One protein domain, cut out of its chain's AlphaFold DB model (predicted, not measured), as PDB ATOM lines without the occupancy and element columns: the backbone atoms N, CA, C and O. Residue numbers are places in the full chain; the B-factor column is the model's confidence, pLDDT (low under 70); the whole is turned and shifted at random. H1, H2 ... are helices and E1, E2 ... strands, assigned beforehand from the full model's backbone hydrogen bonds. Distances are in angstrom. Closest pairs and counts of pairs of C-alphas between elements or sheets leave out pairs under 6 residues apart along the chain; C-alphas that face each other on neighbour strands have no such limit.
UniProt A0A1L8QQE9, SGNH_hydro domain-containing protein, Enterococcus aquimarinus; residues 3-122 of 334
ATOM      1  N   PHE A   3     -41.481  26.148 -10.025       96.50
ATOM      2  CA  PHE A   3     -41.535  26.190  -8.569       96.50
ATOM      3  C   PHE A   3     -42.391  27.368  -8.107       96.50
ATOM      4  O   PHE A   3     -42.402  28.416  -8.760       96.50
ATOM      5  N   ALA A   4     -43.074  27.226  -6.970       95.19
ATOM      6  CA  ALA A   4     -43.903  28.290  -6.407       95.19
ATOM      7  C   ALA A   4     -43.987  28.251  -4.878       95.19
ATOM      8  O   ALA A   4     -44.176  27.194  -4.281       95.19
ATOM      9  N   ASN A   5     -43.903  29.433  -4.267       95.06
ATOM     10  CA  ASN A   5     -44.130  29.656  -2.839       95.06
ATOM     11  C   ASN A   5     -45.061  30.863  -2.635       95.06
ATOM     12  O   ASN A   5     -44.763  31.803  -1.907       95.06
ATOM     13  N   LEU A   6     -46.187  30.873  -3.355       90.44
ATOM     14  CA  LEU A   6     -47.074  32.042  -3.462       90.44
ATOM     15  C   LEU A   6     -47.717  32.464  -2.140       90.44
ATOM     16  O   LEU A   6     -48.022  33.640  -1.968       90.44
ATOM     17  N   TYR A   7     -47.941  31.500  -1.250       88.00
ATOM     18  CA  TYR A   7     -48.641  31.686   0.021       88.00
ATOM     19  C   TYR A   7     -47.770  31.332   1.232       88.00
ATOM     20  O   TYR A   7     -48.283  31.276   2.345       88.00
ATOM     21  N   GLY A   8     -46.481  31.036   1.035       90.12
ATOM     22  CA  GLY A   8     -45.586  30.769   2.156       90.12
ATOM     23  C   GLY A   8     -45.171  32.044   2.868       90.12
ATOM     24  O   GLY A   8     -45.138  33.122   2.275       90.12
ATOM     25  N   MET A   9     -44.838  31.886   4.145       91.88
ATOM     26  CA  MET A   9     -44.369  32.964   5.014       91.88
ATOM     27  C   MET A   9     -42.837  33.018   5.089       91.88
ATOM     28  O   MET A   9     -42.273  34.078   5.346       91.88
ATOM     29  N   GLU A  10     -42.169  31.899   4.797       95.25
ATOM     30  CA  GLU A  10     -40.714  31.746   4.827       95.25
ATOM     31  C   GLU A  10     -40.169  31.252   3.474       95.25
ATOM     32  O   GLU A  10     -40.908  30.645   2.688       95.25
ATOM     33  N   PRO A  11     -38.889  31.521   3.151       96.25
ATOM     34  CA  PRO A  11     -38.241  30.940   1.982       96.25
ATOM     35  C   PRO A  11     -38.172  29.414   2.070       96.25
ATOM     36  O   PRO A  11     -37.689  28.867   3.055       96.25
ATOM     37  N   ILE A  12     -38.563  28.724   0.999       97.56
ATOM     38  CA  ILE A  12     -38.303  27.289   0.852       97.56
ATOM     39  C   ILE A  12     -36.974  27.154   0.120       97.56
ATOM     40  O   ILE A  12     -36.854  27.580  -1.032       97.56
ATOM     41  N   ILE A  13     -35.973  26.577   0.777       97.94
ATOM     42  CA  ILE A  13     -34.665  26.374   0.164       97.94
ATOM     43  C   ILE A  13     -34.423  24.891  -0.052       97.94
ATOM     44  O   ILE A  13     -34.297  24.126   0.903       97.94
ATOM     45  N   PHE A  14     -34.296  24.497  -1.315       98.19
ATOM     46  CA  PHE A  14     -33.843  23.163  -1.674       98.19
ATOM     47  C   PHE A  14     -32.325  23.176  -1.847       98.19
ATOM     48  O   PHE A  14     -31.795  23.937  -2.660       98.19
ATOM     49  N   SER A  15     -31.617  22.342  -1.082       97.88
ATOM     50  CA  SER A  15     -30.189  22.083  -1.295       97.88
ATOM     51  C   SER A  15     -29.957  21.271  -2.564       97.88
ATOM     52  O   SER A  15     -28.904  21.405  -3.180       97.88
ATOM     53  N   LYS A  16     -30.950  20.459  -2.946       97.25
ATOM     54  CA  LYS A  16     -30.933  19.626  -4.139       97.25
ATOM     55  C   LYS A  16     -32.347  19.386  -4.654       97.25
ATOM     56  O   LYS A  16     -33.264  19.149  -3.864       97.25
ATOM     57  N   VAL A  17     -32.508  19.390  -5.974       98.25
ATOM     58  CA  VAL A  17     -33.709  18.901  -6.657       98.25
ATOM     59  C   VAL A  17     -33.260  18.028  -7.820       98.25
ATOM     60  O   VAL A  17     -32.451  18.468  -8.630       98.25
ATOM     61  N   SER A  18     -33.793  16.815  -7.934       97.25
ATOM     62  CA  SER A  18     -33.489  15.916  -9.048       97.25
ATOM     63  C   SER A  18     -34.759  15.352  -9.675       97.25
ATOM     64  O   SER A  18     -35.827  15.324  -9.058       97.25
ATOM     65  N   ILE A  19     -34.658  14.928 -10.931       97.12
ATOM     66  CA  ILE A  19     -35.729  14.248 -11.656       97.12
ATOM     67  C   ILE A  19     -35.183  13.025 -12.385       97.12
ATOM     68  O   ILE A  19     -34.124  13.086 -13.010       97.12
ATOM     69  N   ARG A  20     -35.920  11.914 -12.344       95.44
ATOM     70  CA  ARG A  20     -35.586  10.690 -13.082       95.44
ATOM     71  C   ARG A  20     -36.822   9.989 -13.627       95.44
ATOM     72  O   ARG A  20     -37.915  10.135 -13.086       95.44
ATOM     73  N   ASN A  21     -36.635   9.195 -14.676       95.31
ATOM     74  CA  ASN A  21     -37.663   8.325 -15.231       95.31
ATOM     75  C   ASN A  21     -37.521   6.939 -14.589       95.31
ATOM     76  O   ASN A  21     -36.582   6.210 -14.899       95.31
ATOM     77  N   LEU A  22     -38.445   6.584 -13.694       92.88
ATOM     78  CA  LEU A  22     -38.455   5.288 -13.004       92.88
ATOM     79  C   LEU A  22     -38.823   4.121 -13.927       92.88
ATOM     80  O   LEU A  22     -38.574   2.969 -13.586       92.88
ATOM     81  N   SER A  23     -39.432   4.405 -15.078       91.19
ATOM     82  CA  SER A  23     -39.808   3.403 -16.077       91.19
ATOM     83  C   SER A  23     -38.682   3.104 -17.074       91.19
ATOM     84  O   SER A  23     -38.781   2.139 -17.832       91.19
ATOM     85  N   ALA A  24     -37.607   3.899 -17.080       87.69
ATOM     86  CA  ALA A  24     -36.460   3.681 -17.952       87.69
ATOM     87  C   ALA A  24     -35.594   2.499 -17.478       87.69
ATOM     88  O   ALA A  24     -35.417   2.264 -16.286       87.69
ATOM     89  N   SER A  25     -34.997   1.770 -18.427       77.44
ATOM     90  CA  SER A  25     -34.114   0.627 -18.137       77.44
ATOM     91  C   SER A  25     -32.738   1.024 -17.591       77.44
ATOM     92  O   SER A  25     -32.018   0.181 -17.061       77.44
ATOM     93  N   LEU A  26     -32.344   2.285 -17.768       79.81
ATOM     94  CA  LEU A  26     -31.106   2.864 -17.255       79.81
ATOM     95  C   LEU A  26     -31.471   4.071 -16.397       79.81
ATOM     96  O   LEU A  26     -32.361   4.833 -16.777       79.81
ATOM     97  N   ASP A  27     -30.772   4.256 -15.277       75.94
ATOM     98  CA  ASP A  27     -30.980   5.427 -14.430       75.94
ATOM     99  C   ASP A  27     -30.590   6.697 -15.199       75.94
ATOM    100  O   ASP A  27     -29.441   6.879 -15.610       75.94
ATOM    101  N   GLN A  28     -31.580   7.554 -15.436       81.31
ATOM    102  CA  GLN A  28     -31.434   8.845 -16.100       81.31
ATOM    103  C   GLN A  28     -31.747   9.983 -15.128       81.31
ATOM    104  O   GLN A  28     -32.483  10.908 -15.473       81.31
ATOM    105  N   SER A  29     -31.217   9.910 -13.906       91.62
ATOM    106  CA  SER A  29     -31.315  11.024 -12.968       91.62
ATOM    107  C   SER A  29     -30.631  12.280 -13.509       91.62
ATOM    108  O   SER A  29     -29.516  12.239 -14.043       91.62
ATOM    109  N   LYS A  30     -31.338  13.405 -13.406       95.44
ATOM    110  CA  LYS A  30     -30.893  14.741 -13.791       95.44
ATOM    111  C   LYS A  30     -31.080  15.683 -12.619       95.44
ATOM    112  O   LYS A  30     -32.168  15.759 -12.051       95.44
ATOM    113  N   GLU A  31     -30.032  16.433 -12.312       97.06
ATOM    114  CA  GLU A  31     -30.134  17.555 -11.388       97.06
ATOM    115  C   GLU A  31     -30.944  18.682 -12.026       97.06
ATOM    116  O   GLU A  31     -30.849  18.948 -13.228       97.06
ATOM    117  N   VAL A  32     -31.769  19.326 -11.210       97.94
ATOM    118  CA  VAL A  32     -32.581  20.470 -11.598       97.94
ATOM    119  C   VAL A  32     -31.898  21.729 -11.091       97.94
ATOM    120  O   VAL A  32     -31.754  21.923  -9.887       97.94
ATOM    121  N   THR A  33     -31.516  22.605 -12.014       98.12
ATOM    122  CA  THR A  33     -30.850  23.871 -11.699       98.12
ATOM    123  C   THR A  33     -31.747  25.070 -11.985       98.12
ATOM    124  O   THR A  33     -32.682  24.995 -12.783       98.12
ATOM    125  N   VAL A  34     -31.470  26.200 -11.335       97.44
ATOM    126  CA  VAL A  34     -32.045  27.512 -11.663       97.44
ATOM    127  C   VAL A  34     -30.887  28.475 -11.896       97.44
ATOM    128  O   VAL A  34     -30.115  28.726 -10.971       97.44
ATOM    129  N   LEU A  35     -30.757  29.011 -13.113       95.94
ATOM    130  CA  LEU A  35     -29.637  29.881 -13.498       95.94
ATOM    131  C   LEU A  35     -28.268  29.215 -13.247       95.94
ATOM    132  O   LEU A  35     -27.320  29.861 -12.801       95.94
ATOM    133  N   GLY A  36     -28.177  27.904 -13.490       96.81
ATOM    134  CA  GLY A  36     -26.984  27.083 -13.272       96.81
ATOM    135  C   GLY A  36     -26.719  26.672 -11.819       96.81
ATOM    136  O   GLY A  36     -25.749  25.964 -11.567       96.81
ATOM    137  N   SER A  37     -27.555  27.082 -10.860       97.31
ATOM    138  CA  SER A  37     -27.426  26.700  -9.446       97.31
ATOM    139  C   SER A  37     -28.275  25.474  -9.112       97.31
ATOM    140  O   SER A  37     -29.483  25.496  -9.333       97.31
ATOM    141  N   GLU A  38     -27.672  24.443  -8.511       96.19
ATOM    142  CA  GLU A  38     -28.381  23.277  -7.940       96.19
ATOM    143  C   GLU A  38     -29.181  23.634  -6.675       96.19
ATOM    144  O   GLU A  38     -30.171  22.983  -6.342       96.19
ATOM    145  N   ARG A  39     -28.784  24.708  -5.980       97.56
ATOM    146  CA  ARG A  39     -29.543  25.248  -4.850       97.56
ATOM    147  C   ARG A  39     -30.692  26.106  -5.375       97.56
ATOM    148  O   ARG A  39     -30.448  27.114  -6.042       97.56
ATOM    149  N   VAL A  40     -31.923  25.747  -5.018       97.75
ATOM    150  CA  VAL A  40     -33.144  26.464  -5.418       97.75
ATOM    151  C   VAL A  40     -33.679  27.249  -4.222       97.75
ATOM    152  O   VAL A  40     -34.162  26.663  -3.258       97.75
ATOM    153  N   ASN A  41     -33.591  28.582  -4.278       96.88
ATOM    154  CA  ASN A  41     -34.056  29.477  -3.210       96.88
ATOM    155  C   ASN A  41     -35.406  30.101  -3.588       96.88
ATOM    156  O   ASN A  41     -35.457  31.028  -4.395       96.88
ATOM    157  N   LEU A  42     -36.499  29.618  -3.002       96.44
ATOM    158  CA  LEU A  42     -37.857  30.016  -3.359       96.44
ATOM    159  C   LEU A  42     -38.461  30.947  -2.296       96.44
ATOM    160  O   LEU A  42     -39.007  30.509  -1.281       96.44
ATOM    161  N   LEU A  43     -38.356  32.254  -2.536       96.75
ATOM    162  CA  LEU A  43     -38.828  33.294  -1.615       96.75
ATOM    163  C   LEU A  43     -40.363  33.290  -1.451       96.75
ATOM    164  O   LEU A  43     -41.071  32.891  -2.384       96.75
ATOM    165  N   PRO A  44     -40.894  33.797  -0.324       95.94
ATOM    166  CA  PRO A  44     -42.321  34.072  -0.161       95.94
ATOM    167  C   PRO A  44     -42.902  34.883  -1.326       95.94
ATOM    168  O   PRO A  44     -42.287  35.836  -1.805       95.94
ATOM    169  N   GLY A  45     -44.082  34.494  -1.806       93.88
ATOM    170  CA  GLY A  45     -44.782  35.154  -2.913       93.88
ATOM    171  C   GLY A  45     -44.180  34.913  -4.303       93.88
ATOM    172  O   GLY A  45     -44.688  35.456  -5.285       93.88
ATOM    173  N   SER A  46     -43.115  34.114  -4.419       94.81
ATOM    174  CA  SER A  46     -42.356  33.982  -5.667       94.81
ATOM    175  C   SER A  46     -42.712  32.741  -6.493       94.81
ATOM    176  O   SER A  46     -43.295  31.761  -6.013       94.81
ATOM    177  N   ARG A  47     -42.330  32.808  -7.771       95.38
ATOM    178  CA  ARG A  47     -42.284  31.695  -8.722       95.38
ATOM    179  C   ARG A  47     -40.915  31.661  -9.377       95.38
ATOM    180  O   ARG A  47     -40.364  32.717  -9.685       95.38
ATOM    181  N   LEU A  48     -40.420  30.460  -9.647       95.62
ATOM    182  CA  LEU A  48     -39.188  30.235 -10.396       95.62
ATOM    183  C   LEU A  48     -39.426  29.192 -11.485       95.62
ATOM    184  O   LEU A  48     -40.275  28.313 -11.350       95.62
ATOM    185  N   ILE A  49     -38.652  29.279 -12.560       95.69
ATOM    186  CA  ILE A  49     -38.591  28.258 -13.603       95.69
ATOM    187  C   ILE A  49     -37.151  27.748 -13.629       95.69
ATOM    188  O   ILE A  49     -36.215  28.544 -13.605       95.69
ATOM    189  N   SER A  50     -36.988  26.427 -13.616       97.31
ATOM    190  CA  SER A  50     -35.686  25.780 -13.758       97.31
ATOM    191  C   SER A  50     -35.086  26.032 -15.134       97.31
ATOM    192  O   SER A  50     -35.804  26.274 -16.107       97.31
ATOM    193  N   ASP A  51     -33.781  25.824 -15.241       97.31
ATOM    194  CA  ASP A  51     -33.144  25.609 -16.532       97.31
ATOM    195  C   ASP A  51     -33.788  24.388 -17.240       97.31
ATOM    196  O   ASP A  51     -34.422  23.545 -16.581       97.31
ATOM    197  N   PRO A  52     -33.692  24.277 -18.580       95.94
ATOM    198  CA  PRO A  52     -34.244  23.142 -19.316       95.94
ATOM    199  C   PRO A  52     -33.657  21.805 -18.855       95.94
ATOM    200  O   PRO A  52     -32.442  21.649 -18.750       95.94
ATOM    201  N   ILE A  53     -34.527  20.815 -18.645       94.50
ATOM    202  CA  ILE A  53     -34.135  19.463 -18.243       94.50
ATOM    203  C   ILE A  53     -34.427  18.514 -19.400       94.50
ATOM    204  O   ILE A  53     -35.569  18.411 -19.850       94.50
ATOM    205  N   TYR A  54     -33.405  17.802 -19.866       92.44
ATOM    206  CA  TYR A  54     -33.536  16.825 -20.944       92.44
ATOM    207  C   TYR A  54     -33.618  15.416 -20.359       92.44
ATOM    208  O   TYR A  54     -32.621  14.877 -19.869       92.44
ATOM    209  N   ILE A  55     -34.813  14.832 -20.419       90.69
ATOM    210  CA  ILE A  55     -35.099  13.469 -19.973       90.69
ATOM    211  C   ILE A  55     -35.916  12.743 -21.039       90.69
ATOM    212  O   ILE A  55     -36.834  13.319 -21.623       90.69
ATOM    213  N   HIS A  56     -35.580  11.482 -21.311       89.50
ATOM    214  CA  HIS A  56     -36.390  10.656 -22.198       89.50
ATOM    215  C   HIS A  56     -37.550  10.047 -21.410       89.50
ATOM    216  O   HIS A  56     -37.335   9.391 -20.390       89.50
ATOM    217  N   ALA A  57     -38.772  10.250 -21.894       89.38
ATOM    218  CA  ALA A  57     -39.979   9.666 -21.327       89.38
ATOM    219  C   ALA A  57     -40.982   9.336 -22.435       89.38
ATOM    220  O   ALA A  57     -41.110  10.073 -23.413       89.38
ATOM    221  N   ASN A  58     -41.691   8.228 -22.264       89.38
ATOM    222  CA  ASN A  58     -42.811   7.822 -23.098       89.38
ATOM    223  C   ASN A  58     -44.141   8.124 -22.390       89.38
ATOM    224  O   ASN A  58     -44.186   8.201 -21.159       89.38
ATOM    225  N   PRO A  59     -45.258   8.246 -23.129       88.75
ATOM    226  CA  PRO A  59     -46.579   8.349 -22.519       88.75
ATOM    227  C   PRO A  59     -46.853   7.190 -21.551       88.75
ATOM    228  O   PRO A  59     -46.874   6.026 -21.955       88.75
ATOM    229  N   GLY A  60     -47.105   7.525 -20.284       89.38
ATOM    230  CA  GLY A  60     -47.359   6.562 -19.208       89.38
ATOM    231  C   GLY A  60     -46.140   6.199 -18.359       89.38
ATOM    232  O   GLY A  60     -46.318   5.505 -17.360       89.38
ATOM    233  N   ASP A  61     -44.943   6.675 -18.710       92.12
ATOM    234  CA  ASP A  61     -43.764   6.544 -17.854       92.12
ATOM    235  C   ASP A  61     -43.960   7.305 -16.534       92.12
ATOM    236  O   ASP A  61     -44.607   8.355 -16.477       92.12
ATOM    237  N   VAL A  62     -43.364   6.780 -15.464       92.69
ATOM    238  CA  VAL A  62     -43.402   7.396 -14.136       92.69
ATOM    239  C   VAL A  62     -42.150   8.237 -13.932       92.69
ATOM    240  O   VAL A  62     -41.035   7.716 -13.875       92.69
ATOM    241  N   LEU A  63     -42.337   9.545 -13.773       94.56
ATOM    242  CA  LEU A  63     -41.271  10.459 -13.375       94.56
ATOM    243  C   LEU A  63     -41.256  10.608 -11.855       94.56
ATOM    244  O   LEU A  63     -42.294  10.844 -11.238       94.56
ATOM    245  N   GLN A  64     -40.073  10.510 -11.257       95.88
ATOM    246  CA  GLN A  64     -39.852  10.859  -9.861       95.88
ATOM    247  C   GLN A  64     -39.135  12.197  -9.787       95.88
ATOM    248  O   GLN A  64     -38.119  12.384 -10.453       95.88
ATOM    249  N   ILE A  65     -39.655  13.087  -8.946       96.75
ATOM    250  CA  ILE A  65     -38.973  14.305  -8.520       96.75
ATOM    251  C   ILE A  65     -38.577  14.104  -7.062       96.75
ATOM    252  O   ILE A  65     -39.420  13.752  -6.237       96.75
ATOM    253  N   GLU A  66     -37.307  14.321  -6.756       96.69
ATOM    254  CA  GLU A  66     -36.786  14.298  -5.396       96.69
ATOM    255  C   GLU A  66     -36.335  15.703  -5.009       96.69
ATOM    256  O   GLU A  66     -35.682  16.395  -5.789       96.69
ATOM    257  N   THR A  67     -36.689  16.126  -3.800       96.94
ATOM    258  CA  THR A  67     -36.297  17.419  -3.239       96.94
ATOM    259  C   THR A  67     -35.661  17.210  -1.876       96.94
ATOM    260  O   THR A  67     -36.232  16.514  -1.037       96.94
ATOM    261  N   ILE A  68     -34.534  17.867  -1.627       97.06
ATOM    262  CA  ILE A  68     -33.873  17.888  -0.322       97.06
ATOM    263  C   ILE A  68     -33.910  19.323   0.191       97.06
ATOM    264  O   ILE A  68     -33.392  20.232  -0.459       97.06
ATOM    265  N   LEU A  69     -34.537  19.538   1.348       97.31
ATOM    266  CA  LEU A  69     -34.531  20.834   2.021       97.31
ATOM    267  C   LEU A  69     -33.128  21.135   2.564       97.31
ATOM    268  O   LEU A  69     -32.450  20.256   3.092       97.31
ATOM    269  N   ALA A  70     -32.678  22.380   2.420       97.19
ATOM    270  CA  ALA A  70     -31.398  22.823   2.969       97.19
ATOM    271  C   ALA A  70     -31.449  23.017   4.491       97.19
ATOM    272  O   ALA A  70     -30.423  22.897   5.155       97.19
ATOM    273  N   GLU A  71     -32.630  23.327   5.021       94.81
ATOM    274  CA  GLU A  71     -32.898  23.561   6.436       94.81
ATOM    275  C   GLU A  71     -34.387  23.311   6.742       94.81
ATOM    276  O   GLU A  71     -35.203  23.295   5.812       94.81
ATOM    277  N   PRO A  72     -34.763  23.083   8.015       93.50
ATOM    278  CA  PRO A  72     -36.165  23.037   8.418       93.50
ATOM    279  C   PRO A  72     -36.888  24.343   8.067       93.50
ATOM    280  O   PRO A  72     -36.342  25.422   8.275       93.50
ATOM    281  N   VAL A  73     -38.120  24.243   7.566       94.06
ATOM    282  CA  VAL A  73     -38.940  25.390   7.148       94.06
ATOM    283  C   VAL A  73     -40.409  25.133   7.469       94.06
ATOM    284  O   VAL A  73     -40.885  23.998   7.353       94.06
ATOM    285  N   GLU A  74     -41.142  26.178   7.852       92.81
ATOM    286  CA  GLU A  74     -42.594  26.092   7.984       92.81
ATOM    287  C   GLU A  74     -43.277  26.203   6.609       92.81
ATOM    288  O   GLU A  74     -43.100  27.165   5.861       92.81
ATOM    289  N   ILE A  75     -44.083  25.198   6.259       92.12
ATOM    290  CA  ILE A  75     -44.782  25.139   4.973       92.12
ATOM    291  C   ILE A  75     -46.248  25.542   5.158       92.12
ATOM    292  O   ILE A  75     -47.064  24.758   5.642       92.12
ATOM    293  N   ASN A  76     -46.598  26.752   4.713       86.88
ATOM    294  CA  ASN A  76     -47.974  27.275   4.783       86.88
ATOM    295  C   ASN A  76     -48.739  27.199   3.451       86.88
ATOM    296  O   ASN A  76     -49.944  27.441   3.416       86.88
ATOM    297  N   GLY A  77     -48.059  26.867   2.351       87.38
ATOM    298  CA  GLY A  77     -48.642  26.838   1.013       87.38
ATOM    299  C   GLY A  77     -48.134  25.665   0.187       87.38
ATOM    300  O   GLY A  77     -46.996  25.223   0.332       87.38
ATOM    301  N   GLY A  78     -48.990  25.158  -0.694       90.19
ATOM    302  CA  GLY A  78     -48.658  24.041  -1.566       90.19
ATOM    303  C   GLY A  78     -49.835  23.613  -2.428       90.19
ATOM    304  O   GLY A  78     -50.925  24.183  -2.366       90.19
ATOM    305  N   ILE A  79     -49.590  22.596  -3.241       90.12
ATOM    306  CA  ILE A  79     -50.596  21.904  -4.033       90.12
ATOM    307  C   ILE A  79     -51.138  20.743  -3.208       90.12
ATOM    308  O   ILE A  79     -50.390  19.941  -2.652       90.12
ATOM    309  N   VAL A  80     -52.459  20.623  -3.179       90.06
ATOM    310  CA  VAL A  80     -53.142  19.435  -2.671       90.06
ATOM    311  C   VAL A  80     -53.615  18.621  -3.862       90.06
ATOM    312  O   VAL A  80     -54.163  19.180  -4.808       90.06
ATOM    313  N   THR A  81     -53.456  17.304  -3.812       89.25
ATOM    314  CA  THR A  81     -54.073  16.383  -4.770       89.25
ATOM    315  C   THR A  81     -54.733  15.225  -4.040       89.25
ATOM    316  O   THR A  81     -54.299  14.800  -2.973       89.25
ATOM    317  N   TYR A  82     -55.807  14.710  -4.617       89.94
ATOM    318  CA  TYR A  82     -56.452  13.470  -4.188       89.94
ATOM    319  C   TYR A  82     -56.163  12.309  -5.140       89.94
ATOM    320  O   TYR A  82     -56.647  11.198  -4.899       89.94
ATOM    321  N   SER A  83     -55.437  12.576  -6.230       85.94
ATOM    322  CA  SER A  83     -55.026  11.545  -7.172       85.94
ATOM    323  C   SER A  83     -54.157  10.532  -6.441       85.94
ATOM    324  O   SER A  83     -53.213  10.887  -5.744       85.94
ATOM    325  N   ARG A  84     -54.518   9.259  -6.573       83.00
ATOM    326  CA  ARG A  84     -53.785   8.125  -5.980       83.00
ATOM    327  C   ARG A  84     -53.391   7.087  -7.018       83.00
ATOM    328  O   ARG A  84     -52.825   6.055  -6.676       83.00
ATOM    329  N   ARG A  85     -53.762   7.319  -8.280       84.56
ATOM    330  CA  ARG A  85     -53.484   6.399  -9.388       84.56
ATOM    331  C   ARG A  85     -52.326   6.870 -10.250       84.56
ATOM    332  O   ARG A  85     -51.670   6.025 -10.846       84.56
ATOM    333  N   VAL A  86     -52.105   8.181 -10.331       86.50
ATOM    334  CA  VAL A  86     -51.066   8.777 -11.186       86.50
ATOM    335  C   VAL A  86     -50.104   9.684 -10.418       86.50
ATOM    336  O   VAL A  86     -49.231  10.304 -11.016       86.50
ATOM    337  N   THR A  87     -50.244   9.789  -9.094       90.25
ATOM    338  CA  THR A  87     -49.357  10.593  -8.246       90.25
ATOM    339  C   THR A  87     -49.155   9.912  -6.897       90.25
ATOM    340  O   THR A  87     -50.092   9.368  -6.311       90.25
ATOM    341  N   GLU A  88     -47.912   9.933  -6.424       93.06
ATOM    342  CA  GLU A  88     -47.519   9.492  -5.091       93.06
ATOM    343  C   GLU A  88     -46.529  10.491  -4.493       93.06
ATOM    344  O   GLU A  88     -45.690  11.043  -5.202       93.06
ATOM    345  N   VAL A  89     -46.643  10.734  -3.184       94.44
ATOM    346  CA  VAL A  89     -45.779  11.674  -2.468       94.44
ATOM    347  C   VAL A  89     -45.366  11.083  -1.124       94.44
ATOM    348  O   VAL A  89     -46.194  10.888  -0.226       94.44
ATOM    349  N   THR A  90     -44.067  10.854  -0.972       95.25
ATOM    350  CA  THR A  90     -43.420  10.340   0.242       95.25
ATOM    351  C   THR A  90     -42.508  11.400   0.842       95.25
ATOM    352  O   THR A  90     -41.849  12.125   0.105       95.25
ATOM    353  N   ASN A  91     -42.451  11.479   2.171       95.81
ATOM    354  CA  ASN A  91     -41.582  12.416   2.884       95.81
ATOM    355  C   ASN A  91     -40.636  11.641   3.793       95.81
ATOM    356  O   ASN A  91     -41.026  10.619   4.360       95.81
ATOM    357  N   PHE A  92     -39.415  12.143   3.942       95.94
ATOM    358  CA  PHE A  92     -38.392  11.541   4.783       95.94
ATOM    359  C   PHE A  92     -37.783  12.603   5.698       95.94
ATOM    360  O   PHE A  92     -37.587  13.740   5.280       95.94
ATOM    361  N   ASP A  93     -37.481  12.215   6.933       93.81
ATOM    362  CA  ASP A  93     -36.676  12.985   7.882       93.81
ATOM    363  C   ASP A  93     -35.489  12.112   8.300       93.81
ATOM    364  O   ASP A  93     -35.686  11.031   8.861       93.81
ATOM    365  N   ASN A  94     -34.266  12.544   7.972       90.50
ATOM    366  CA  ASN A  94     -33.032  11.780   8.195       90.50
ATOM    367  C   ASN A  94     -33.157  10.310   7.726       90.50
ATOM    368  O   ASN A  94     -32.977   9.374   8.510       90.50
ATOM    369  N   ASP A  95     -33.554  10.122   6.462       91.38
ATOM    370  CA  ASP A  95     -33.800   8.828   5.795       91.38
ATOM    371  C   ASP A  95     -34.924   7.963   6.394       91.38
ATOM    372  O   ASP A  95     -35.140   6.821   5.981       91.38
ATOM    373  N   ARG A  96     -35.704   8.489   7.346       96.06
ATOM    374  CA  ARG A  96     -36.866   7.794   7.913       96.06
ATOM    375  C   ARG A  96     -38.144   8.291   7.271       96.06
ATOM    376  O   ARG A  96     -38.399   9.489   7.254       96.06
ATOM    377  N   LEU A  97     -38.973   7.366   6.792       96.94
ATOM    378  CA  LEU A  97     -40.285   7.692   6.236       96.94
ATOM    379  C   LEU A  97     -41.148   8.417   7.281       96.94
ATOM    380  O   LEU A  97     -41.384   7.895   8.373       96.94
ATOM    381  N   VAL A  98     -41.685   9.574   6.905       96.31
ATOM    382  CA  VAL A  98     -42.639  10.347   7.701       96.31
ATOM    383  C   VAL A  98     -43.970  10.417   6.964       96.31
ATOM    384  O   VAL A  98     -44.056  10.788   5.792       96.31
ATOM    385  N   LEU A  99     -45.047  10.060   7.663       95.94
ATOM    386  CA  LEU A  99     -46.391  10.147   7.104       95.94
ATOM    387  C   LEU A  99     -46.820  11.609   6.986       95.94
ATOM    388  O   LEU A  99     -46.769  12.356   7.959       95.94
ATOM    389  N   GLN A 100     -47.352  11.988   5.825       95.12
ATOM    390  CA  GLN A 100     -47.798  13.360   5.564       95.12
ATOM    391  C   GLN A 100     -48.836  13.885   6.554       95.12
ATOM    392  O   GLN A 100     -48.807  15.062   6.894       95.12
ATOM    393  N   LYS A 101     -49.711  13.023   7.079       95.56
ATOM    394  CA  LYS A 101     -50.690  13.395   8.113       95.56
ATOM    395  C   LYS A 101     -50.062  13.884   9.427       95.56
ATOM    396  O   LYS A 101     -50.770  14.437  10.259       95.56
ATOM    397  N   ASN A 102     -48.768  13.632   9.636       95.25
ATOM    398  CA  ASN A 102     -48.016  14.125  10.789       95.25
ATOM    399  C   ASN A 102     -47.315  15.462  10.491       95.25
ATOM    400  O   ASN A 102     -46.849  16.109  11.419       95.25
ATOM    401  N   LEU A 103     -47.218  15.851   9.214       93.50
ATOM    402  CA  LEU A 103     -46.542  17.067   8.753       93.50
ATOM    403  C   LEU A 103     -47.540  18.158   8.352       93.50
ATOM    404  O   LEU A 103     -47.334  19.331   8.640       93.50
ATOM    405  N   PHE A 104     -48.636  17.775   7.695       92.69
ATOM    406  CA  PHE A 104     -49.564  18.704   7.065       92.69
ATOM    407  C   PHE A 104     -50.972  18.537   7.635       92.69
ATOM    408  O   PHE A 104     -51.606  17.491   7.470       92.69
ATOM    409  N   LYS A 105     -51.495  19.611   8.242       89.75
ATOM    410  CA  LYS A 105     -52.851  19.669   8.820       89.75
ATOM    411  C   LYS A 105     -53.932  19.226   7.829       89.75
ATOM    412  O   LYS A 105     -54.791  18.431   8.185       89.75
ATOM    413  N   MET A 106     -53.845  19.654   6.569       87.94
ATOM    414  CA  MET A 106     -54.805  19.265   5.524       87.94
ATOM    415  C   MET A 106     -54.862  17.750   5.297       87.94
ATOM    416  O   MET A 106     -55.940  17.184   5.130       87.94
ATOM    417  N   VAL A 107     -53.709  17.076   5.328       93.00
ATOM    418  CA  VAL A 107     -53.646  15.617   5.176       93.00
ATOM    419  C   VAL A 107     -54.100  14.919   6.458       93.00
ATOM    420  O   VAL A 107     -54.710  13.861   6.380       93.00
ATOM    421  N   HIS A 108     -53.863  15.510   7.633       93.56
ATOM    422  CA  HIS A 108     -54.410  15.009   8.896       93.56
ATOM    423  C   HIS A 108     -55.946  15.010   8.907       93.56
ATOM    424  O   HIS A 108     -56.564  13.997   9.234       93.56
ATOM    425  N   GLU A 109     -56.550  16.135   8.520       90.56
ATOM    426  CA  GLU A 109     -58.004  16.322   8.456       90.56
ATOM    427  C   GLU A 109     -58.643  15.442   7.378       90.56
ATOM    428  O   GLU A 109     -59.745  14.924   7.559       90.56
ATOM    429  N   ASN A 110     -57.936  15.225   6.267       90.00
ATOM    430  CA  ASN A 110     -58.368  14.326   5.214       90.00
ATOM    431  C   ASN A 110     -57.207  13.464   4.713       90.00
ATOM    432  O   ASN A 110     -56.522  13.795   3.742       90.00
ATOM    433  N   ASN A 111     -57.065  12.283   5.321       89.50
ATOM    434  CA  ASN A 111     -56.020  11.303   5.001       89.50
ATOM    435  C   ASN A 111     -56.079  10.771   3.562       89.50
ATOM    436  O   ASN A 111     -55.249   9.937   3.192       89.50
ATOM    437  N   ARG A 112     -57.064  11.184   2.753       88.25
ATOM    438  CA  ARG A 112     -57.110  10.891   1.324       88.25
ATOM    439  C   ARG A 112     -56.143  11.767   0.516       88.25
ATOM    440  O   ARG A 112     -55.615  11.296  -0.493       88.25
ATOM    441  N   MET A 113     -55.920  12.999   0.959       91.38
ATOM    442  CA  MET A 113     -55.094  13.988   0.271       91.38
ATOM    443  C   MET A 113     -53.600  13.637   0.307       91.38
ATOM    444  O   MET A 113     -53.118  12.957   1.212       91.38
ATOM    445  N   GLN A 114     -52.869  14.164  -0.666       93.31
ATOM    446  CA  GLN A 114     -51.420  14.316  -0.673       93.31
ATOM    447  C   GLN A 114     -51.095  15.801  -0.830       93.31
ATOM    448  O   GLN A 114     -51.783  16.516  -1.561       93.31
ATOM    449  N   PHE A 115     -50.056  16.254  -0.139       93.94
ATOM    450  CA  PHE A 115     -49.577  17.626  -0.151       93.94
ATOM    451  C   PHE A 115     -48.210  17.691  -0.835       93.94
ATOM    452  O   PHE A 115     -47.310  16.912  -0.525       93.94
ATOM    453  N   ILE A 116     -48.062  18.618  -1.775       94.75
ATOM    454  CA  ILE A 116     -46.834  18.881  -2.524       94.75
ATOM    455  C   ILE A 116     -46.476  20.343  -2.286       94.75
ATOM    456  O   ILE A 116     -47.305  21.225  -2.496       94.75
ATOM    457  N   TYR A 117     -45.249  20.619  -1.863       94.38
ATOM    458  CA  TYR A 117     -44.777  21.980  -1.611       94.38
ATOM    459  C   TYR A 117     -43.642  22.354  -2.558       94.38
ATOM    460  O   TYR A 117     -42.927  21.494  -3.069       94.38
ATOM    461  N   GLY A 118     -43.496  23.653  -2.818       95.06
ATOM    462  CA  GLY A 118     -42.417  24.220  -3.630       95.06
ATOM    463  C   GLY A 118     -42.473  23.911  -5.130       95.06
ATOM    464  O   GLY A 118     -41.947  24.701  -5.905       95.06
ATOM    465  N   ILE A 119     -43.131  22.835  -5.568       94.94
ATOM    466  CA  ILE A 119     -43.291  22.448  -6.979       94.94
ATOM    467  C   ILE A 119     -44.703  22.816  -7.452       94.94
ATOM    468  O   ILE A 119     -45.685  22.419  -6.832       94.94
ATOM    469  N   GLU A 120     -44.801  23.562  -8.559       92.31
ATOM    470  CA  GLU A 120     -46.079  23.976  -9.162       92.31
ATOM    471  C   GLU A 120     -46.455  23.115 -10.374       92.31
ATOM    472  O   GLU A 120     -47.582  22.640 -10.473       92.31
ATOM    473  N   GLU A 121     -45.533  22.938 -11.326       91.81
ATOM    474  CA  GLU A 121     -45.842  22.315 -12.620       91.81
ATOM    475  C   GLU A 121     -44.582  21.784 -13.320       91.81
ATOM    476  O   GLU A 121     -43.509  22.398 -13.287       91.81
ATOM    477  N   LEU A 122     -44.715  20.661 -14.028       91.31
ATOM    478  CA  LEU A 122     -43.747  20.256 -15.045       91.31
ATOM    479  C   LEU A 122     -44.146  20.874 -16.385       91.31
ATOM    480  O   LEU A 122     -45.055  20.395 -17.054       91.31
TER     481      LEU A 122
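AT A GLANCE: This is residues 3 to 122 of the 334 residues of the protein "SGNH_hydro domain-containing protein" of Enterococcus aquimarinus (UniProt A0A1L8QQE9). Little of this domain is regular structure: a small twisted sheet, order E2, E1, E4, has long loops beside it, residues 22 to 39 and 50 to 62, and two small strand pairs, E5 with E8 and E6 with E7; short H1 lies at one end, by E8. The 120 printed residues, mostly strand by class with 43 in named elements, run E1 to E7, H1, E8, E9. Pairing is antiparallel; the whole is compact, radius of gyration of the C-alphas 14.6 A, spanning 38 by 33 by 26 A.

IN THESE COORDINATES: E1, residues 12 to 21, begins at C-alpha 12 (-38.303, 27.289, 0.852) and is 24.9 A long; E4, 63 to 69, is 19.8 A. E2 is 40 to 42, E3 47 to 49, E5 79 to 81, E6 91 to 93, E7 96 to 98, H1 105 to 109, E8 114 to 116, and E9 119 to 121, ending at C-alpha 121 (-45.842, 22.315, -12.620).

HOW THE PARTS SIT: Inner strand E1 bends by 74 degrees at residue 15. N 14 and O 40 of E2 are 2.9 A apart, as are N 18 and O 66 of E4, within hydrogen-bond range. E4 and E6 are near each other, with 5 pairs of C-alphas within 10 A. In hairpin E6 and E7, N 93 and O 96 are 2.9 A apart; between E5 and E8, N 79 and O 116, 2.8 A. The closest C-alphas of H1 and E8 are Val 107 and Gln 114, 6.4 A. In H1 the O i to N i+4 pair is within hydrogen-bond range. E3 and E9, near each other with 7 such pairs, pair with no named strand.

THE WHOLE: The C-alphas farthest apart, Met 9 and Ser 25, are 41.1 A apart. The printed part has no cut; links E1 to E2 and E3 to E4 are long. No printed residue is under 70 in pLDDT.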